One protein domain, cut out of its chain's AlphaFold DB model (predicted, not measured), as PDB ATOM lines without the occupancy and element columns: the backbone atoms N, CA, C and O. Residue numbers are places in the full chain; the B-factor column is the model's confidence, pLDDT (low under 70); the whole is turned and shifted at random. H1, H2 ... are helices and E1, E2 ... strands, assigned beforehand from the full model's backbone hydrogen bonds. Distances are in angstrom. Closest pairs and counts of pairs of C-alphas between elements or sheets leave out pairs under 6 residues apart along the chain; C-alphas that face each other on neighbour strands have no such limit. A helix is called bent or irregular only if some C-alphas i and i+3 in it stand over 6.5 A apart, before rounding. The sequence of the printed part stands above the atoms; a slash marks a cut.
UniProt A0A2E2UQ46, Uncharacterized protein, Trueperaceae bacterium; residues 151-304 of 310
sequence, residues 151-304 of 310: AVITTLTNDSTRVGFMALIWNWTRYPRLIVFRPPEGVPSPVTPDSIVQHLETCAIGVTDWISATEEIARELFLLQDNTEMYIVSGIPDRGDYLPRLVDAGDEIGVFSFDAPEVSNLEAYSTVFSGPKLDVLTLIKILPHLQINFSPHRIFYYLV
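What this domain is: This is residues 151 to 304 of the 310 residues of an uncharacterized protein of Trueperaceae bacterium (UniProt A0A2E2UQ46). A strongly twisted, curled sheet of six strands wraps round helix H2, while the short helix H1 covers part of its opposite face. H4 packs beside H2, and of the named elements H4 and H5 have their centres farthest from the mean of the C-alphas, at 16.8 A and 15.5 A, while the long stretch of residues 237 to 251, with no named element, lies 15 to 23 A from that mean. The printed part has 154 residues with five named helices and six named strands, in the order E1 E2 E3 H1 E4 H2 E5 H3 E6 H4 H5. The sheet runs E4 E1 E2 E3 E6 E5 and is mixed, and the class is mixed, helices and strands. The whole is compact and rounded, with a radius of gyration of the C-alphas of 14.8 A and spans of 39 by 37 by 34 A.

Where its parts are: Find C-alpha 151 at (109.714, 118.723, 143.384); from there E1 runs to residue 156, 16.4 A. E2, residues 159 to 170, is 27.2 A long and bends by 70 degrees at residue 162. Next come E3, residues 177 to 181, H1, residues 193 to 197, and E4, residues 209 to 214, 17.4 A. H2, residues 215 to 223, begins at C-alpha 215 at (123.728, 118.709, 142.343). E5, residues 229 to 236, spans 21.7 A; H3 is residues 252 to 256, and E6, residues 268 to 274, spans 20.1 A. H4, residues 280 to 289, spans 15.2 A and is only just irregular, with C-alphas 285 and 288 6.9 A apart. H5, residues 296 to 303, ends at C-alpha 303 at (109.823, 130.343, 146.963).

How they stand to each other: Look first at E1, E2 and E3, a meander, each strand the antiparallel neighbour of the one before: N 152 and O 167 are 2.8 A apart, N 168 and O 179 2.8 A. E4 is parallel to E1, with N 153 and O 211 at 2.8 A. E3, H1 and E4 make a split strand-helix-strand unit, two strands running the same way with E1 and E2 between them, and its crossover is right-handed. E6 is antiparallel to E3, N 180 to O 269 2.8 A, and to E5, N 231 to O 272 2.9 A. The sheet curls round H2, whose closest C-alphas to E1 are those of Glu 215 and Thr 154, 5.4 A. On the opposite face H1, only just over E1, has a height over the sheet of 8.1 A. H3 is on the sheet, over none of its strands, at a height of 5.9 A. H2 and H4 touch, closest at the C-alphas of Ile 217 and Ile 286, 7.0 A, at a shallow tilt of 12 degrees, opposite ways. H5 only grazes the sheet with residues 298 to 303. Every O i to N i+4 pair is within hydrogen-bond range in H1, H2 and H3, but 4 of 6 in H4 and 2 of 4 in H5.

The domain as a whole: The two C-alphas farthest apart, of Gly 240 and Pro 288, are 40.9 A apart. The printed part has no cut. The links E3 to H1, H1 to E4, E5 to H3 and H3 to E6 are long. The mean pLDDT of the printed part is 85.7; look at residues 224 to 226 for the values under 70.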
ATOM      1  N   ALA A 151     108.621 119.683 143.366       93.88
ATOM      2  CA  ALA A 151     109.714 118.723 143.384       93.88
ATOM      3  C   ALA A 151     111.015 119.359 142.894       93.88
ATOM      4  O   ALA A 151     111.044 120.083 141.900       93.88
ATOM      5  N   VAL A 152     112.099 119.052 143.592       92.12
ATOM      6  CA  VAL A 152     113.473 119.338 143.196       92.12
ATOM      7  C   VAL A 152     114.143 117.995 142.976       92.12
ATOM      8  O   VAL A 152     114.240 117.183 143.890       92.12
ATOM      9  N   ILE A 153     114.572 117.754 141.746       92.19
ATOM     10  CA  ILE A 153     115.176 116.498 141.318       92.19
ATOM     11  C   ILE A 153     116.595 116.822 140.903       92.19
ATOM     12  O   ILE A 153     116.808 117.661 140.030       92.19
ATOM     13  N   THR A 154     117.573 116.179 141.523       90.31
ATOM     14  CA  THR A 154     118.965 116.415 141.164       90.31
ATOM     15  C   THR A 154     119.582 115.192 140.532       90.31
ATOM     16  O   THR A 154     119.244 114.054 140.863       90.31
ATOM     17  N   THR A 155     120.481 115.427 139.584       89.69
ATOM     18  CA  THR A 155     121.313 114.380 138.998       89.69
ATOM     19  C   THR A 155     122.759 114.538 139.436       89.69
ATOM     20  O   THR A 155     123.220 115.657 139.692       89.69
ATOM     21  N   LEU A 156     123.474 113.413 139.521       87.50
ATOM     22  CA  LEU A 156     124.883 113.424 139.905       87.50
ATOM     23  C   LEU A 156     125.690 114.254 138.905       87.50
ATOM     24  O   LEU A 156     125.560 114.098 137.689       87.50
ATOM     25  N   THR A 157     126.580 115.101 139.417       85.19
ATOM     26  CA  THR A 157     127.395 115.999 138.573       85.19
ATOM     27  C   THR A 157     128.284 115.222 137.588       85.19
ATOM     28  O   THR A 157     128.544 115.676 136.476       85.19
ATOM     29  N   ASN A 158     128.730 114.024 137.976       86.81
ATOM     30  CA  ASN A 158     129.567 113.135 137.167       86.81
ATOM     31  C   ASN A 158     128.780 112.058 136.393       86.81
ATOM     32  O   ASN A 158     129.379 111.360 135.575       86.81
ATOM     33  N   ASP A 159     127.474 111.921 136.632       86.31
ATOM     34  CA  ASP A 159     126.600 110.956 135.962       86.31
ATOM     35  C   ASP A 159     125.152 111.469 135.932       86.31
ATOM     36  O   ASP A 159     124.328 111.171 136.800       86.31
ATOM     37  N   SER A 160     124.817 112.207 134.873       83.88
ATOM     38  CA  SER A 160     123.485 112.792 134.702       83.88
ATOM     39  C   SER A 160     122.371 111.755 134.508       83.88
ATOM     40  O   SER A 160     121.207 112.129 134.380       83.88
ATOM     41  N   THR A 161     122.703 110.462 134.415       85.38
ATOM     42  CA  THR A 161     121.723 109.378 134.273       85.38
ATOM     43  C   THR A 161     121.233 108.837 135.612       85.38
ATOM     44  O   THR A 161     120.330 107.997 135.619       85.38
ATOM     45  N   ARG A 162     121.806 109.308 136.729       87.12
ATOM     46  CA  ARG A 162     121.497 108.883 138.099       87.12
ATOM     47  C   ARG A 162     120.989 110.047 138.942       87.12
ATOM     48  O   ARG A 162     121.429 111.181 138.769       87.12
ATOM     49  N   VAL A 163     120.092 109.743 139.880       88.38
ATOM     50  CA  VAL A 163     119.616 110.706 140.884       88.38
ATOM     51  C   VAL A 163     120.728 110.956 141.895       88.38
ATOM     52  O   VAL A 163     121.316 109.995 142.390       88.38
ATOM     53  N   GLY A 164     120.984 112.226 142.197       86.44
ATOM     54  CA  GLY A 164     121.750 112.631 143.373       86.44
ATOM     55  C   GLY A 164     120.854 112.605 144.603       86.44
ATOM     56  O   GLY A 164     120.927 111.702 145.430       86.44
ATOM     57  N   PHE A 165     119.904 113.536 144.649       87.81
ATOM     58  CA  PHE A 165     118.851 113.584 145.653       87.81
ATOM     59  C   PHE A 165     117.527 114.054 145.054       87.81
ATOM     60  O   PHE A 165     117.444 114.584 143.944       87.81
ATOM     61  N   MET A 166     116.464 113.856 145.819       92.00
ATOM     62  CA  MET A 166     115.131 114.331 145.484       92.00
ATOM     63  C   MET A 166     114.534 115.020 146.702       92.00
ATOM     64  O   MET A 166     114.763 114.608 147.837       92.00
ATOM     65  N   ALA A 167     113.815 116.111 146.479       93.31
ATOM     66  CA  ALA A 167     113.256 116.902 147.556       93.31
ATOM     67  C   ALA A 167     111.931 117.556 147.165       93.31
ATOM     68  O   ALA A 167     111.627 117.724 145.986       93.31
ATOM     69  N   LEU A 168     111.159 117.967 148.165       93.31
ATOM     70  CA  LEU A 168     109.968 118.790 148.013       93.31
ATOM     71  C   LEU A 168     110.199 120.137 148.695       93.31
ATOM     72  O   LEU A 168     110.466 120.194 149.897       93.31
ATOM     73  N   ILE A 169     110.063 121.230 147.943       91.50
ATOM     74  CA  ILE A 169     109.912 122.559 148.538       91.50
ATOM     75  C   ILE A 169     108.504 122.628 149.117       91.50
ATOM     76  O   ILE A 169     107.506 122.652 148.389       91.50
ATOM     77  N   TRP A 170     108.441 122.664 150.440       90.69
ATOM     78  CA  TRP A 170     107.219 122.551 151.209       90.69
ATOM     79  C   TRP A 170     106.905 123.875 151.903       90.69
ATOM     80  O   TRP A 170     107.090 124.024 153.106       90.69
ATOM     81  N   ASN A 171     106.466 124.868 151.126       84.44
ATOM     82  CA  ASN A 171     106.242 126.234 151.619       84.44
ATOM     83  C   ASN A 171     104.777 126.551 151.969       84.44
ATOM     84  O   ASN A 171     104.511 127.592 152.560       84.44
ATOM     85  N   TRP A 172     103.836 125.655 151.661       76.50
ATOM     86  CA  TRP A 172     102.380 125.831 151.818       76.50
ATOM     87  C   TRP A 172     101.849 125.310 153.159       76.50
ATOM     88  O   TRP A 172     100.817 124.652 153.217       76.50
ATOM     89  N   THR A 173     102.593 125.554 154.232       79.31
ATOM     90  CA  THR A 173     102.366 124.943 155.545       79.31
ATOM     91  C   THR A 173     102.699 125.920 156.666       79.31
ATOM     92  O   THR A 173     103.335 126.954 156.452       79.31
ATOM     93  N   ARG A 174     102.327 125.550 157.892       81.69
ATOM     94  CA  ARG A 174     102.727 126.238 159.119       81.69
ATOM     95  C   ARG A 174     104.243 126.229 159.348       81.69
ATOM     96  O   ARG A 174     104.739 127.109 160.046       81.69
ATOM     97  N   TYR A 175     104.971 125.267 158.774       87.06
ATOM     98  CA  TYR A 175     106.430 125.174 158.894       87.06
ATOM     99  C   TYR A 175     107.105 124.984 157.522       87.06
ATOM    100  O   TYR A 175     107.358 123.843 157.113       87.06
ATOM    101  N   PRO A 176     107.373 126.089 156.796       87.75
ATOM    102  CA  PRO A 176     108.038 126.068 155.496       87.75
ATOM    103  C   PRO A 176     109.420 125.428 155.574       87.75
ATOM    104  O   PRO A 176     110.233 125.816 156.415       87.75
ATOM    105  N   ARG A 177     109.687 124.444 154.716       91.94
ATOM    106  CA  ARG A 177     110.943 123.683 154.731       91.94
ATOM    107  C   ARG A 177     111.200 122.983 153.403       91.94
ATOM    108  O   ARG A 177     110.302 122.847 152.575       91.94
ATOM    109  N   LEU A 178     112.423 122.505 153.223       92.75
ATOM    110  CA  LEU A 178     112.752 121.533 152.191       92.75
ATOM    111  C   LEU A 178     112.679 120.137 152.814       92.75
ATOM    112  O   LEU A 178     113.280 119.904 153.860       92.75
ATOM    113  N   ILE A 179     111.944 119.221 152.191       94.31
ATOM    114  CA  ILE A 179     111.873 117.821 152.619       94.31
ATOM    115  C   ILE A 179     112.713 117.018 151.640       94.31
ATOM    116  O   ILE A 179     112.368 116.955 150.466       94.31
ATOM    117  N   VAL A 180     113.824 116.460 152.097       94.44
ATOM    118  CA  VAL A 180     114.766 115.702 151.274       94.44
ATOM    119  C   VAL A 180     114.508 114.217 151.479       94.44
ATOM    120  O   VAL A 180     114.400 113.759 152.615       94.44
ATOM    121  N   PHE A 181     114.415 113.469 150.385       93.00
ATOM    122  CA  PHE A 181     114.138 112.040 150.373       93.00
ATOM    123  C   PHE A 181     115.332 111.282 149.812       93.00
ATOM    124  O   PHE A 181     115.971 111.703 148.838       93.00
ATOM    125  N   ARG A 182     115.610 110.133 150.422       90.56
ATOM    126  CA  ARG A 182     116.589 109.189 149.912       90.56
ATOM    127  C   ARG A 182     116.066 108.622 148.593       90.56
ATOM    128  O   ARG A 182     114.925 108.154 148.556       90.56
ATOM    129  N   PRO A 183     116.877 108.607 147.525       86.69
ATOM    130  CA  PRO A 183     116.479 107.950 146.292       86.69
ATOM    131  C   PRO A 183     116.153 106.467 146.539       86.69
ATOM    132  O   PRO A 183     116.971 105.769 147.147       86.69
ATOM    133  N   PRO A 184     114.987 105.969 146.091       81.75
ATOM    134  CA  PRO A 184     114.624 104.576 146.296       81.75
ATOM    135  C   PRO A 184     115.538 103.643 145.499       81.75
ATOM    136  O   PRO A 184     116.083 103.995 144.448       81.75
ATOM    137  N   GLU A 185     115.691 102.411 145.982       79.50
ATOM    138  CA  GLU A 185     116.360 101.373 145.206       79.50
ATOM    139  C   GLU A 185     115.546 101.069 143.937       79.50
ATOM    140  O   GLU A 185     114.326 100.928 143.982       79.50
ATOM    141  N   GLY A 186     116.216 100.961 142.786       71.44
ATOM    142  CA  GLY A 186     115.560 100.581 141.529       71.44
ATOM    143  C   GLY A 186     114.981 101.730 140.699       71.44
ATOM    144  O   GLY A 186     114.282 101.454 139.724       71.44
ATOM    145  N   VAL A 187     115.304 102.990 141.015       77.50
ATOM    146  CA  VAL A 187     115.034 104.117 140.106       77.50
ATOM    147  C   VAL A 187     115.624 103.820 138.715       77.50
ATOM    148  O   VAL A 187     116.819 103.516 138.615       77.50
ATOM    149  N   PRO A 188     114.825 103.908 137.634       71.75
ATOM    150  CA  PRO A 188     115.300 103.654 136.281       71.75
ATOM    151  C   PRO A 188     116.472 104.557 135.881       71.75
ATOM    152  O   PRO A 188     116.494 105.748 136.186       71.75
ATOM    153  N   SER A 189     117.419 103.992 135.129       76.44
ATOM    154  CA  SER A 189     118.477 104.739 134.445       76.44
ATOM    155  C   SER A 189     118.295 104.585 132.924       76.44
ATOM    156  O   SER A 189     118.216 103.448 132.446       76.44
ATOM    157  N   PRO A 190     118.195 105.682 132.147       80.19
ATOM    158  CA  PRO A 190     118.342 107.072 132.577       80.19
ATOM    159  C   PRO A 190     117.129 107.587 133.361       80.19
ATOM    160  O   PRO A 190     115.982 107.293 133.021       80.19
ATOM    161  N   VAL A 191     117.406 108.398 134.380       82.19
ATOM    162  CA  VAL A 191     116.386 109.072 135.186       82.19
ATOM    163  C   VAL A 191     115.600 110.058 134.333       82.19
ATOM    164  O   VAL A 191     116.179 110.909 133.654       82.19
ATOM    165  N   THR A 192     114.274 109.993 134.423       85.25
ATOM    166  CA  THR A 192     113.391 111.057 133.937       85.25
ATOM    167  C   THR A 192     112.679 111.711 135.118       85.25
ATOM    168  O   THR A 192     112.321 111.003 136.063       85.25
ATOM    169  N   PRO A 193     112.426 113.032 135.091       85.06
ATOM    170  CA  PRO A 193     111.688 113.702 136.158       85.06
ATOM    171  C   PRO A 193     110.357 113.017 136.492       85.06
ATOM    172  O   PRO A 193     110.082 112.754 137.657       85.06
ATOM    173  N   ASP A 194     109.600 112.608 135.473       83.38
ATOM    174  CA  ASP A 194     108.307 111.940 135.654       83.38
ATOM    175  C   ASP A 194     108.424 110.585 136.380       83.38
ATOM    176  O   ASP A 194     107.535 110.231 137.150       83.38
ATOM    177  N   SER A 195     109.528 109.844 136.193       84.06
ATOM    178  CA  SER A 195     109.775 108.598 136.938       84.06
ATOM    179  C   SER A 195     110.089 108.825 138.419       84.06
ATOM    180  O   SER A 195     109.887 107.925 139.224       84.06
ATOM    181  N   ILE A 196     110.571 110.018 138.786       86.50
ATOM    182  CA  ILE A 196     110.929 110.374 140.167       86.50
ATOM    183  C   ILE A 196     109.750 110.968 140.911       86.50
ATOM    184  O   ILE A 196     109.540 110.660 142.078       86.50
ATOM    185  N   VAL A 197     108.983 111.818 140.231       87.94
ATOM    186  CA  VAL A 197     107.840 112.524 140.807       87.94
ATOM    187  C   VAL A 197     106.880 111.558 141.505       87.94
ATOM    188  O   VAL A 197     106.490 111.831 142.633       87.94
ATOM    189  N   GLN A 198     106.606 110.392 140.912       84.50
ATOM    190  CA  GLN A 198     105.735 109.361 141.497       84.50
ATOM    191  C   GLN A 198     106.217 108.834 142.860       84.50
ATOM    192  O   GLN A 198     105.406 108.398 143.666       84.50
ATOM    193  N   HIS A 199     107.524 108.877 143.141       87.19
ATOM    194  CA  HIS A 199     108.086 108.470 144.435       87.19
ATOM    195  C   HIS A 199     107.955 109.545 145.524       87.19
ATOM    196  O   HIS A 199     108.215 109.260 146.690       87.19
ATOM    197  N   LEU A 200     107.585 110.771 145.150       88.94
ATOM    198  CA  LEU A 200     107.367 111.892 146.065       88.94
ATOM    199  C   LEU A 200     105.876 112.131 146.351       88.94
ATOM    200  O   LEU A 200     105.538 112.994 147.162       88.94
ATOM    201  N   GLU A 201     104.994 111.408 145.665       88.56
ATOM    202  CA  GLU A 201     103.549 111.499 145.841       88.56
ATOM    203  C   GLU A 201     103.076 110.648 147.023       88.56
ATOM    204  O   GLU A 201     103.643 109.608 147.353       88.56
ATOM    205  N   THR A 202     101.987 111.088 147.642       86.88
ATOM    206  CA  THR A 202     101.208 110.301 148.607       86.88
ATOM    207  C   THR A 202      99.748 110.329 148.177       86.88
ATOM    208  O   THR A 202      99.383 111.061 147.253       86.88
ATOM    209  N   CYS A 203      98.867 109.602 148.866       88.19
ATOM    210  CA  CYS A 203      97.434 109.704 148.587       88.19
ATOM    211  C   CYS A 203      96.918 111.159 148.666       88.19
ATOM    212  O   CYS A 203      96.004 111.535 147.933       88.19
ATOM    213  N   ALA A 204      97.512 111.984 149.539       87.62
ATOM    214  CA  ALA A 204      97.084 113.351 149.823       87.62
ATOM    215  C   ALA A 204      97.960 114.417 149.142       87.62
ATOM    216  O   ALA A 204      97.625 115.603 149.169       87.62
ATOM    217  N   ILE A 205      99.076 114.012 148.530       87.50
ATOM    218  CA  ILE A 205     100.042 114.902 147.892       87.50
ATOM    219  C   ILE A 205     100.243 114.465 146.443       87.50
ATOM    220  O   ILE A 205     100.935 113.491 146.169       87.50
ATOM    221  N   GLY A 206      99.687 115.243 145.514       88.56
ATOM    222  CA  GLY A 206     100.030 115.157 144.096       88.56
ATOM    223  C   GLY A 206     101.154 116.129 143.753       88.56
ATOM    224  O   GLY A 206     101.114 117.299 144.153       88.56
ATOM    225  N   VAL A 207     102.141 115.671 142.987       90.62
ATOM    226  CA  VAL A 207     103.303 116.476 142.606       90.62
ATOM    227  C   VAL A 207     103.246 116.707 141.101       90.62
ATOM    228  O   VAL A 207     103.580 115.848 140.298       90.62
ATOM    229  N   THR A 208     102.803 117.893 140.687       90.56
ATOM    230  CA  THR A 208     102.649 118.212 139.256       90.56
ATOM    231  C   THR A 208     103.770 119.063 138.699       90.56
ATOM    232  O   THR A 208     104.028 119.020 137.501       90.56
ATOM    233  N   ASP A 209     104.404 119.875 139.539       93.19
ATOM    234  CA  ASP A 209     105.427 120.827 139.131       93.19
ATOM    235  C   ASP A 209     106.788 120.362 139.668       93.19
ATOM    236  O   ASP A 209     106.908 119.960 140.829       93.19
ATOM    237  N   TRP A 210     107.819 120.423 138.826       93.81
ATOM    238  CA  TRP A 210     109.169 120.000 139.184       93.81
ATOM    239  C   TRP A 210     110.251 120.892 138.571       93.81
ATOM    240  O   TRP A 210     110.088 121.474 137.494       93.81
ATOM    241  N   ILE A 211     111.380 120.972 139.276       92.06
ATOM    242  CA  ILE A 211     112.652 121.531 138.823       92.06
ATOM    243  C   ILE A 211     113.678 120.401 138.810       92.06
ATOM    244  O   ILE A 211     113.791 119.658 139.783       92.06
ATOM    245  N   SER A 212     114.442 120.293 137.727       91.75
ATOM    246  CA  SER A 212     115.573 119.381 137.609       91.75
ATOM    247  C   SER A 212     116.867 120.133 137.304       91.75
ATOM    248  O   SER A 212     116.882 121.053 136.481       91.75
ATOM    249  N   ALA A 213     117.939 119.761 137.999       90.50
ATOM    250  CA  ALA A 213     119.261 120.375 137.894       90.50
ATOM    251  C   ALA A 213     120.365 119.367 138.260       90.50
ATOM    252  O   ALA A 213     120.085 118.295 138.789       90.50
ATOM    253  N   THR A 214     121.633 119.699 138.016       88.44
ATOM    254  CA  THR A 214     122.741 118.948 138.632       88.44
ATOM    255  C   THR A 214     122.842 119.292 140.119       88.44
ATOM    256  O   THR A 214     122.393 120.360 140.543       88.44
ATOM    257  N   GLU A 215     123.457 118.426 140.923       84.56
ATOM    258  CA  GLU A 215     123.728 118.709 142.343       84.56
ATOM    259  C   GLU A 215     124.472 120.031 142.557       84.56
ATOM    260  O   GLU A 215     124.134 120.784 143.467       84.56
ATOM    261  N   GLU A 216     125.443 120.348 141.695       83.06
ATOM    262  CA  GLU A 216     126.188 121.609 141.757       83.06
ATOM    263  C   GLU A 216     125.265 122.830 141.621       83.06
ATOM    264  O   GLU A 216     125.347 123.761 142.421       83.06
ATOM    265  N   ILE A 217     124.334 122.797 140.664       84.56
ATOM    266  CA  ILE A 217     123.374 123.881 140.429       84.56
ATOM    267  C   ILE A 217     122.287 123.916 141.514       84.56
ATOM    268  O   ILE A 217     121.840 124.985 141.928       84.56
ATOM    269  N   ALA A 218     121.857 122.760 142.017       78.81
ATOM    270  CA  ALA A 218     120.911 122.702 143.127       78.81
ATOM    271  C   ALA A 218     121.527 123.259 144.417       78.81
ATOM    272  O   ALA A 218     120.868 124.000 145.144       78.81
ATOM    273  N   ARG A 219     122.813 122.987 144.669       75.62
ATOM    274  CA  ARG A 219     123.573 123.608 145.757       75.62
ATOM    275  C   ARG A 219     123.572 125.123 145.615       75.62
ATOM    276  O   ARG A 219     123.330 125.828 146.588       75.62
ATOM    277  N   GLU A 220     123.792 125.622 144.404       77.69
ATOM    278  CA  GLU A 220     123.718 127.051 144.121       77.69
ATOM    279  C   GLU A 220     122.339 127.647 144.434       77.69
ATOM    280  O   GLU A 220     122.255 128.748 144.975       77.69
ATOM    281  N   LEU A 221     121.250 126.914 144.187       73.56
ATOM    282  CA  LEU A 221     119.901 127.378 144.518       73.56
ATOM    283  C   LEU A 221     119.705 127.609 146.026       73.56
ATOM    284  O   LEU A 221     118.969 128.520 146.391       73.56
ATOM    285  N   PHE A 222     120.348 126.822 146.893       72.81
ATOM    286  CA  PHE A 222     120.119 126.884 148.343       72.81
ATOM    287  C   PHE A 222     121.248 127.556 149.141       72.81
ATOM    288  O   PHE A 222     120.974 128.131 150.191       72.81
ATOM    289  N   LEU A 223     122.494 127.534 148.652       71.44
ATOM    290  CA  LEU A 223     123.691 127.888 149.433       71.44
ATOM    291  C   LEU A 223     124.529 129.043 148.853       71.44
ATOM    292  O   LEU A 223     125.558 129.383 149.424       71.44
ATOM    293  N   LEU A 224     124.141 129.670 147.733       63.44
ATOM    294  CA  LEU A 224     124.975 130.703 147.077       63.44
ATOM    295  C   LEU A 224     125.163 132.006 147.860       63.44
ATOM    296  O   LEU A 224     125.945 132.855 147.430       63.44
ATOM    297  N   GLN A 225     124.412 132.231 148.934       64.00
ATOM    298  CA  GLN A 225     124.554 133.460 149.701       64.00
ATOM    299  C   GLN A 225     125.551 133.255 150.834       64.00
ATOM    300  O   GLN A 225     125.373 132.377 151.676       64.00
ATOM    301  N   ASP A 226     126.588 134.097 150.853       61.22
ATOM    302  CA  ASP A 226     127.520 134.179 151.972       61.22
ATOM    303  C   ASP A 226     126.710 134.307 153.278       61.22
ATOM    304  O   ASP A 226     125.924 135.249 153.439       61.22
ATOM    305  N   ASN A 227     126.923 133.371 154.211       70.31
ATOM    306  CA  ASN A 227     126.236 133.237 155.507       70.31
ATOM    307  C   ASN A 227     124.832 132.596 155.503       70.31
ATOM    308  O   ASN A 227     124.065 132.845 156.434       70.31
ATOM    309  N   THR A 228     124.470 131.778 154.509       82.62
ATOM    310  CA  THR A 228     123.316 130.872 154.662       82.62
ATOM    311  C   THR A 228     123.710 129.637 155.469       82.62
ATOM    312  O   THR A 228     124.573 128.869 155.060       82.62
ATOM    313  N   GLU A 229     123.043 129.426 156.598       89.62
ATOM    314  CA  GLU A 229     123.186 128.251 157.456       89.62
ATOM    315  C   GLU A 229     122.079 127.237 157.154       89.62
ATOM    316  O   GLU A 229     120.899 127.589 157.065       89.62
ATOM    317  N   MET A 230     122.448 125.965 157.024       91.62
ATOM    318  CA  MET A 230     121.512 124.859 156.836       91.62
ATOM    319  C   MET A 230     121.279 124.143 158.169       91.62
ATOM    320  O   MET A 230     122.226 123.788 158.866       91.62
ATOM    321  N   TYR A 231     120.017 123.884 158.513       93.81
ATOM    322  CA  TYR A 231     119.650 123.120 159.705       93.81
ATOM    323  C   TYR A 231     118.813 121.907 159.340       93.81
ATOM    324  O   TYR A 231     117.849 122.026 158.585       93.81
ATOM    325  N   ILE A 232     119.111 120.758 159.935       94.69
ATOM    326  CA  ILE A 232     118.245 119.578 159.893       94.69
ATOM    327  C   ILE A 232     117.321 119.640 161.107       94.69
ATOM    328  O   ILE A 232     117.789 119.605 162.248       94.69
ATOM    329  N   VAL A 233     116.014 119.712 160.865       93.62
ATOM    330  CA  VAL A 233     115.006 119.977 161.908       93.62
ATOM    331  C   VAL A 233     114.192 118.745 162.307       93.62
ATOM    332  O   VAL A 233     113.558 118.749 163.359       93.62
ATOM    333  N   SER A 234     114.205 117.690 161.490       93.88
ATOM    334  CA  SER A 234     113.449 116.448 161.722       93.88
ATOM    335  C   SER A 234     113.824 115.371 160.699       93.88
ATOM    336  O   SER A 234     114.412 115.680 159.663       93.88
ATOM    337  N   GLY A 235     113.474 114.110 160.979       93.50
ATOM    338  CA  GLY A 235     113.795 112.950 160.140       93.50
ATOM    339  C   GLY A 235     112.737 111.846 160.176       93.50
ATOM    340  O   GLY A 235     111.875 111.833 161.057       93.50
ATOM    341  N   ILE A 236     112.822 110.935 159.205       92.19
ATOM    342  CA  ILE A 236     112.123 109.648 159.146       92.19
ATOM    343  C   ILE A 236     113.195 108.557 158.972       92.19
ATOM    344  O   ILE A 236     113.916 108.611 157.974       92.19
ATOM    345  N   PRO A 237     113.325 107.582 159.892       90.19
ATOM    346  CA  PRO A 237     112.656 107.517 161.198       90.19
ATOM    347  C   PRO A 237     112.994 108.721 162.101       90.19
ATOM    348  O   PRO A 237     113.940 109.461 161.836       90.19
ATOM    349  N   ASP A 238     112.203 108.927 163.165       84.50
ATOM    350  CA  ASP A 238     112.445 110.012 164.131       84.50
ATOM    351  C   ASP A 238     113.863 109.892 164.709       84.50
ATOM    352  O   ASP A 238     114.279 108.825 165.168       84.50
ATOM    353  N   ARG A 239     114.602 111.003 164.689       84.19
ATOM    354  CA  ARG A 239     115.982 111.079 165.174       84.19
ATOM    355  C   ARG A 239     116.069 111.014 166.700       84.19
ATOM    356  O   ARG A 239     117.143 110.778 167.245       84.19
ATOM    357  N   GLY A 240     114.955 111.243 167.398       74.44
ATOM    358  CA  GLY A 240     114.881 111.246 168.861       74.44
ATOM    359  C   GLY A 240     115.462 112.505 169.515       74.44
ATOM    360  O   GLY A 240     115.131 112.790 170.666       74.44
ATOM    361  N   ASP A 241     116.264 113.293 168.792       74.25
ATOM    362  CA  ASP A 241     116.659 114.646 169.160       74.25
ATOM    363  C   ASP A 241     115.775 115.676 168.441       74.25
ATOM    364  O   ASP A 241     115.819 115.860 167.231       74.25
ATOM    365  N   TYR A 242     114.929 116.372 169.197       75.12
ATOM    366  CA  TYR A 242     113.998 117.344 168.616       75.12
ATOM    367  C   TYR A 242     114.648 118.696 168.285       75.12
ATOM    368  O   TYR A 242     113.992 119.567 167.725       75.12
ATOM    369  N   LEU A 243     115.921 118.902 168.626       85.88
ATOM    370  CA  LEU A 243     116.598 120.179 168.411       85.88
ATOM    371  C   LEU A 243     117.091 120.318 166.961       85.88
ATOM    372  O   LEU A 243     117.694 119.378 166.433       85.88
ATOM    373  N   PRO A 244     116.916 121.497 166.331       90.94
ATOM    374  CA  PRO A 244     117.554 121.800 165.057       90.94
ATOM    375  C   PRO A 244     119.066 121.582 165.137       90.94
ATOM    376  O   PRO A 244     119.729 122.093 166.041       90.94
ATOM    377  N   ARG A 245     119.612 120.841 164.174       92.75
ATOM    378  CA  ARG A 245     121.049 120.574 164.076       92.75
ATOM    379  C   ARG A 245     121.641 121.364 162.921       92.75
ATOM    380  O   ARG A 245     121.208 121.175 161.790       92.75
ATOM    381  N   LEU A 246     122.608 122.226 163.224       94.19
ATOM    382  CA  LEU A 246     123.387 122.948 162.221       94.19
ATOM    383  C   LEU A 246     124.216 121.951 161.401       94.19
ATOM    384  O   LEU A 246     124.813 121.037 161.973       94.19
ATOM    385  N   VAL A 247     124.213 122.127 160.084       92.50
ATOM    386  CA  VAL A 247     125.111 121.442 159.153       92.50
ATOM    387  C   VAL A 247     126.385 122.267 159.037       92.50
ATOM    388  O   VAL A 247     126.319 123.482 158.844       92.50
ATOM    389  N   ASP A 248     127.534 121.612 159.187       89.69
ATOM    390  CA  ASP A 248     128.828 122.276 159.069       89.69
ATOM    391  C   ASP A 248     129.061 122.748 157.626       89.69
ATOM    392  O   ASP A 248     128.701 122.077 156.655       89.69
ATOM    393  N   ALA A 249     129.668 123.928 157.482       84.38
ATOM    394  CA  ALA A 249     129.893 124.531 156.175       84.38
ATOM    395  C   ALA A 249     130.784 123.633 155.299       84.38
ATOM    396  O   ALA A 249     131.931 123.348 155.654       84.38
ATOM    397  N   GLY A 250     130.275 123.239 154.131       82.62
ATOM    398  CA  GLY A 250     130.933 122.323 153.197       82.62
ATOM    399  C   GLY A 250     130.428 120.877 153.253       82.62
ATOM    400  O   GLY A 250     130.659 120.138 152.292       82.62
ATOM    401  N   ASP A 251     129.708 120.484 154.308       88.25
ATOM    402  CA  ASP A 251     129.159 119.130 154.468       88.25
ATOM    403  C   ASP A 251     127.750 118.980 153.864       88.25
ATOM    404  O   ASP A 251     127.202 117.877 153.805       88.25
ATOM    405  N   GLU A 252     127.159 120.059 153.339       86.62
ATOM    406  CA  GLU A 252     125.776 120.076 152.853       86.62
ATOM    407  C   GLU A 252     125.557 119.094 151.700       86.62
ATOM    408  O   GLU A 252     124.499 118.474 151.608       86.62
ATOM    409  N   ILE A 253     126.566 118.900 150.843       83.06
ATOM    410  CA  ILE A 253     126.508 117.902 149.764       83.06
ATOM    411  C   ILE A 253     126.358 116.497 150.353       83.06
ATOM    412  O   ILE A 253     125.490 115.754 149.905       83.06
ATOM    413  N   GLY A 254     127.151 116.162 151.375       87.38
ATOM    414  CA  GLY A 254     127.066 114.873 152.063       87.38
ATOM    415  C   GLY A 254     125.726 114.681 152.774       87.38
ATOM    416  O   GLY A 254     125.213 113.566 152.859       87.38
ATOM    417  N   VAL A 255     125.118 115.767 153.254       91.75
ATOM    418  CA  VAL A 255     123.769 115.744 153.834       91.75
ATOM    419  C   VAL A 255     122.705 115.515 152.754       91.75
ATOM    420  O   VAL A 255     121.803 114.696 152.940       91.75
ATOM    421  N   PHE A 256     122.799 116.169 151.595       89.94
ATOM    422  CA  PHE A 256     121.881 115.937 150.475       89.94
ATOM    423  C   PHE A 256     121.994 114.526 149.888       89.94
ATOM    424  O   PHE A 256     120.966 113.926 149.576       89.94
ATOM    425  N   SER A 257     123.206 113.975 149.786       88.31
ATOM    426  CA  SER A 257     123.453 112.623 149.264       88.31
ATOM    427  C   SER A 257     123.205 111.501 150.277       88.31
ATOM    428  O   SER A 257     123.315 110.329 149.926       88.31
ATOM    429  N   PHE A 258     122.836 111.834 151.521       91.88
ATOM    430  CA  PHE A 258     122.694 110.888 152.635       91.88
ATOM    431  C   PHE A 258     123.999 110.160 153.026       91.88
ATOM    432  O   PHE A 258     123.952 109.110 153.671       91.88
ATOM    433  N   ASP A 259     125.163 110.722 152.694       91.50
ATOM    434  CA  ASP A 259     126.475 110.192 153.088       91.50
ATOM    435  C   ASP A 259     126.910 110.673 154.483       91.50
ATOM    436  O   ASP A 259     127.719 110.023 155.151       91.50
ATOM    437  N   ALA A 260     126.374 111.806 154.948       91.88
ATOM    438  CA  ALA A 260     126.709 112.352 156.257       91.88
ATOM    439  C   ALA A 260     126.121 111.494 157.402       91.88
ATOM    440  O   ALA A 260     124.971 111.038 157.308       91.88
ATOM    441  N   PRO A 261     126.851 111.284 158.519       91.31
ATOM    442  CA  PRO A 261     126.424 110.390 159.601       91.31
ATOM    443  C   PRO A 261     125.022 110.689 160.149       91.31
ATOM    444  O   PRO A 261     124.252 109.763 160.399       91.31
ATOM    445  N   GLU A 262     124.667 111.965 160.288       89.94
ATOM    446  CA  GLU A 262     123.370 112.447 160.783       89.94
ATOM    447  C   GLU A 262     122.153 112.029 159.961       89.94
ATOM    448  O   GLU A 262     121.061 111.925 160.518       89.94
ATOM    449  N   VAL A 263     122.321 111.810 158.658       93.06
ATOM    450  CA  VAL A 263     121.223 111.481 157.737       93.06
ATOM    451  C   VAL A 263     121.373 110.095 157.124       93.06
ATOM    452  O   VAL A 263     120.427 109.576 156.545       93.06
ATOM    453  N   SER A 264     122.521 109.445 157.312       93.31
ATOM    454  CA  SER A 264     122.863 108.155 156.704       93.31
ATOM    455  C   SER A 264     121.883 107.011 156.972       93.31
ATOM    456  O   SER A 264     121.790 106.106 156.148       93.31
ATOM    457  N   ASN A 265     121.105 107.069 158.056       92.62
ATOM    458  CA  ASN A 265     120.076 106.075 158.390       92.62
ATOM    459  C   ASN A 265     118.640 106.575 158.160       92.62
ATOM    460  O   ASN A 265     117.690 105.895 158.541       92.62
ATOM    461  N   LEU A 266     118.474 107.768 157.586       94.06
ATOM    462  CA  LEU A 266     117.168 108.355 157.313       94.06
ATOM    463  C   LEU A 266     116.690 107.988 155.906       94.06
ATOM    464  O   LEU A 266     117.475 107.916 154.957       94.06
ATOM    465  N   GLU A 267     115.387 107.782 155.788       93.00
ATOM    466  CA  GLU A 267     114.647 107.668 154.532       93.00
ATOM    467  C   GLU A 267     114.290 109.056 153.996       93.00
ATOM    468  O   GLU A 267     114.338 109.297 152.793       93.00
ATOM    469  N   ALA A 268     113.979 109.991 154.894       94.12
ATOM    470  CA  ALA A 268     113.738 111.386 154.566       94.12
ATOM    471  C   ALA A 268     114.082 112.295 155.750       94.12
ATOM    472  O   ALA A 268     114.079 111.866 156.905       94.12
ATOM    473  N   TYR A 269     114.346 113.570 155.486       95.25
ATOM    474  CA  TYR A 269     114.523 114.581 156.524       95.25
ATOM    475  C   TYR A 269     114.009 115.938 156.072       95.25
ATOM    476  O   TYR A 269     113.932 116.222 154.881       95.25
ATOM    477  N   SER A 270     113.668 116.794 157.033       94.94
ATOM    478  CA  SER A 270     113.384 118.193 156.727       94.94
ATOM    479  C   SER A 270     114.555 119.080 157.092       94.94
ATOM    480  O   SER A 270     115.187 118.918 158.142       94.94
ATOM    481  N   THR A 271     114.792 120.069 156.244       93.56
ATOM    482  CA  THR A 271     115.821 121.078 156.434       93.56
ATOM    483  C   THR A 271     115.287 122.482 156.178       93.56
ATOM    484  O   THR A 271     114.379 122.692 155.369       93.56
ATOM    485  N   VAL A 272     115.836 123.445 156.912       92.00
ATOM    486  CA  VAL A 272     115.566 124.875 156.754       92.00
ATOM    487  C   VAL A 272     116.871 125.625 156.550       92.00
ATOM    488  O   VAL A 272     117.919 125.212 157.048       92.00
ATOM    489  N   PHE A 273     116.780 126.747 155.847       87.94
ATOM    490  CA  PHE A 273     117.908 127.622 155.566       87.94
ATOM    491  C   PHE A 273     117.700 128.946 156.300       87.94
ATOM    492  O   PHE A 273     116.667 129.599 156.130       87.94
ATOM    493  N   SER A 274     118.665 129.327 157.131       86.44
ATOM    494  CA  SER A 274     118.713 130.621 157.808       86.44
ATOM    495  C   SER A 274     119.732 131.491 157.094       86.44
ATOM    496  O   SER A 274     120.916 131.180 157.081       86.44
ATOM    497  N   GLY A 275     119.284 132.567 156.463       80.25
ATOM    498  CA  GLY A 275     120.169 133.412 155.675       80.25
ATOM    499  C   GLY A 275     119.420 134.547 154.989       80.25
ATOM    500  O   GLY A 275     118.207 134.712 155.182       80.25
ATOM    501  N   PRO A 276     120.126 135.365 154.196       73.50
ATOM    502  CA  PRO A 276     119.475 136.378 153.394       73.50
ATOM    503  C   PRO A 276     118.556 135.725 152.345       73.50
ATOM    504  O   PRO A 276     118.668 134.549 151.994       73.50
ATOM    505  N   LYS A 277     117.558 136.484 151.880       70.12
ATOM    506  CA  LYS A 277     116.644 135.992 150.843       70.12
ATOM    507  C   LYS A 277     117.408 135.837 149.534       70.12
ATOM    508  O   LYS A 277     118.137 136.754 149.148       70.12
ATOM    509  N   LEU A 278     117.143 134.740 148.822       70.31
ATOM    510  CA  LEU A 278     117.585 134.521 147.444       70.31
ATOM    511  C   LEU A 278     117.389 135.787 146.601       70.31
ATOM    512  O   LEU A 278     116.270 136.275 146.428       70.31
ATOM    513  N   ASP A 279     118.500 136.315 146.092       72.19
ATOM    514  CA  ASP A 279     118.494 137.484 145.223       72.19
ATOM    515  C   ASP A 279     117.949 137.101 143.841       72.19
ATOM    516  O   ASP A 279     118.253 136.038 143.290       72.19
ATOM    517  N   VAL A 280     117.161 137.999 143.251       76.00
ATOM    518  CA  VAL A 280     116.590 137.845 141.909       76.00
ATOM    519  C   VAL A 280     117.700 137.645 140.876       76.00
ATOM    520  O   VAL A 280     117.533 136.857 139.946       76.00
ATOM    521  N   LEU A 281     118.854 138.302 141.047       77.50
ATOM    522  CA  LEU A 281     119.997 138.130 140.146       77.50
ATOM    523  C   LEU A 281     120.580 136.714 140.209       77.50
ATOM    524  O   LEU A 281     120.945 136.170 139.169       77.50
ATOM    525  N   THR A 282     120.644 136.109 141.396       76.75
ATOM    526  CA  THR A 282     121.080 134.715 141.566       76.75
ATOM    527  C   THR A 282     120.124 133.765 140.856       76.75
ATOM    528  O   THR A 282     120.560 132.924 140.074       76.75
ATOM    529  N   LEU A 283     118.813 133.967 141.022       76.75
ATOM    530  CA  LEU A 283     117.810 133.151 140.340       76.75
ATOM    531  C   LEU A 283     117.916 133.265 138.808       76.75
ATOM    532  O   LEU A 283     117.865 132.257 138.109       76.75
ATOM    533  N   ILE A 284     118.116 134.478 138.277       80.75
ATOM    534  CA  ILE A 284     118.288 134.716 136.832       80.75
ATOM    535  C   ILE A 284     119.521 133.994 136.277       80.75
ATOM    536  O   ILE A 284     119.474 133.510 135.148       80.75
ATOM    537  N   LYS A 285     120.611 133.909 137.048       82.38
ATOM    538  CA  LYS A 285     121.828 133.195 136.633       82.38
ATOM    539  C   LYS A 285     121.632 131.682 136.585       82.38
ATOM    540  O   LYS A 285     122.167 131.047 135.687       82.38
ATOM    541  N   ILE A 286     120.862 131.130 137.520       83.94
ATOM    542  CA  ILE A 286     120.630 129.685 137.627       83.94
ATOM    543  C   ILE A 286     119.576 129.209 136.620       83.94
ATOM    544  O   ILE A 286     119.700 128.119 136.071       83.94
ATOM    545  N   LEU A 287     118.562 130.032 136.336       84.50
ATOM    546  CA  LEU A 287     117.422 129.706 135.471       84.50
ATOM    547  C   LEU A 287     117.770 128.983 134.149       84.50
ATOM    548  O   LEU A 287     117.107 127.995 133.846       84.50
ATOM    549  N   PRO A 288     118.784 129.406 133.362       87.00
ATOM    550  CA  PRO A 288     119.169 128.727 132.120       87.00
ATOM    551  C   PRO A 288     119.695 127.297 132.307       87.00
ATOM    552  O   PRO A 288     119.739 126.536 131.342       87.00
ATOM    553  N   HIS A 289     120.111 126.944 133.523       88.94
ATOM    554  CA  HIS A 289     120.641 125.632 133.893       88.94
ATOM    555  C   HIS A 289     119.580 124.719 134.524       88.94
ATOM    556  O   HIS A 289     119.881 123.573 134.853       88.94
ATOM    557  N   LEU A 290     118.344 125.207 134.677       88.88
ATOM    558  CA  LEU A 290     117.229 124.444 135.218       88.88
ATOM    559  C   LEU A 290     116.372 123.862 134.095       88.88
ATOM    560  O   LEU A 290     116.000 124.551 133.144       88.88
ATOM    561  N   GLN A 291     115.979 122.606 134.256       91.44
ATOM    562  CA  GLN A 291     114.850 122.037 133.532       91.44
ATOM    563  C   GLN A 291     113.605 122.187 134.401       91.44
ATOM    564  O   GLN A 291     113.627 121.834 135.576       91.44
ATOM    565  N   ILE A 292     112.521 122.711 133.839       92.00
ATOM    566  CA  ILE A 292     111.251 122.893 134.546       92.00
ATOM    567  C   ILE A 292     110.094 122.490 133.636       92.00
ATOM    568  O   ILE A 292     110.167 122.690 132.422       92.00
ATOM    569  N   ASN A 293     109.006 121.975 134.206       93.81
ATOM    570  CA  ASN A 293     107.778 121.663 133.462       93.81
ATOM    571  C   ASN A 293     106.672 122.724 133.613       93.81
ATOM    572  O   ASN A 293     105.531 122.511 133.206       93.81
ATOM    573  N   PHE A 294     107.006 123.884 134.175       91.69
ATOM    574  CA  PHE A 294     106.074 124.972 134.443       91.69
ATOM    575  C   PHE A 294     106.636 126.323 133.977       91.69
ATOM    576  O   PHE A 294     107.795 126.447 133.595       91.69
ATOM    577  N   SER A 295     105.805 127.370 133.981       88.94
ATOM    578  CA  SER A 295     106.252 128.714 133.586       88.94
ATOM    579  C   SER A 295     107.313 129.262 134.560       88.94
ATOM    580  O   SER A 295     107.011 129.341 135.752       88.94
ATOM    581  N   PRO A 296     108.483 129.754 134.096       85.19
ATOM    582  CA  PRO A 296     109.535 130.298 134.967       85.19
ATOM    583  C   PRO A 296     109.051 131.361 135.966       85.19
ATOM    584  O   PRO A 296     109.565 131.465 137.077       85.19
ATOM    585  N   HIS A 297     108.017 132.132 135.613       84.06
ATOM    586  CA  HIS A 297     107.434 133.141 136.500       84.06
ATOM    587  C   HIS A 297     106.812 132.552 137.778       84.06
ATOM    588  O   HIS A 297     106.723 133.256 138.783       84.06
ATOM    589  N   ARG A 298     106.416 131.271 137.776       85.75
ATOM    590  CA  ARG A 298     105.877 130.585 138.963       85.75
ATOM    591  C   ARG A 298     106.960 130.193 139.970       85.75
ATOM    592  O   ARG A 298     106.601 129.855 141.087       85.75
ATOM    593  N   ILE A 299     108.259 130.278 139.657       81.62
ATOM    594  CA  ILE A 299     109.312 129.955 140.643       81.62
ATOM    595  C   ILE A 299     109.163 130.820 141.900       81.62
ATOM    596  O   ILE A 299     109.195 130.307 143.013       81.62
ATOM    597  N   PHE A 300     108.895 132.116 141.731       78.56
ATOM    598  CA  PHE A 300     108.671 133.020 142.862       78.56
ATOM    599  C   PHE A 300     107.465 132.619 143.712       78.56
ATOM    600  O   PHE A 300     107.500 132.785 144.922       78.56
ATOM    601  N   TYR A 301     106.420 132.055 143.102       80.81
ATOM    602  CA  TYR A 301     105.262 131.550 143.836       80.81
ATOM    603  C   TYR A 301     105.637 130.381 144.758       80.81
ATOM    604  O   TYR A 301     105.132 130.311 145.872       80.81
ATOM    605  N   TYR A 302     106.561 129.511 144.340       79.94
ATOM    606  CA  TYR A 302     107.032 128.403 145.177       79.94
ATOM    607  C   TYR A 302     108.027 128.818 146.248       79.94
ATOM    608  O   TYR A 302     108.066 128.187 147.295       79.94
ATOM    609  N   LEU A 303     108.828 129.855 146.004       75.62
ATOM    610  CA  LEU A 303     109.823 130.343 146.963       75.62
ATOM    611  C   LEU A 303     109.231 131.294 148.016       75.62
ATOM    612  O   LEU A 303     109.913 131.656 148.972       75.62
ATOM    613  N   VAL A 304     107.976 131.715 147.851       73.31
ATOM    614  CA  VAL A 304     107.274 132.558 148.820       73.31
ATOM    615  C   VAL A 304     106.576 131.689 149.861       73.31
ATOM    616  O   VAL A 304     105.762 130.831 149.538       73.31
TER     617      VAL A 304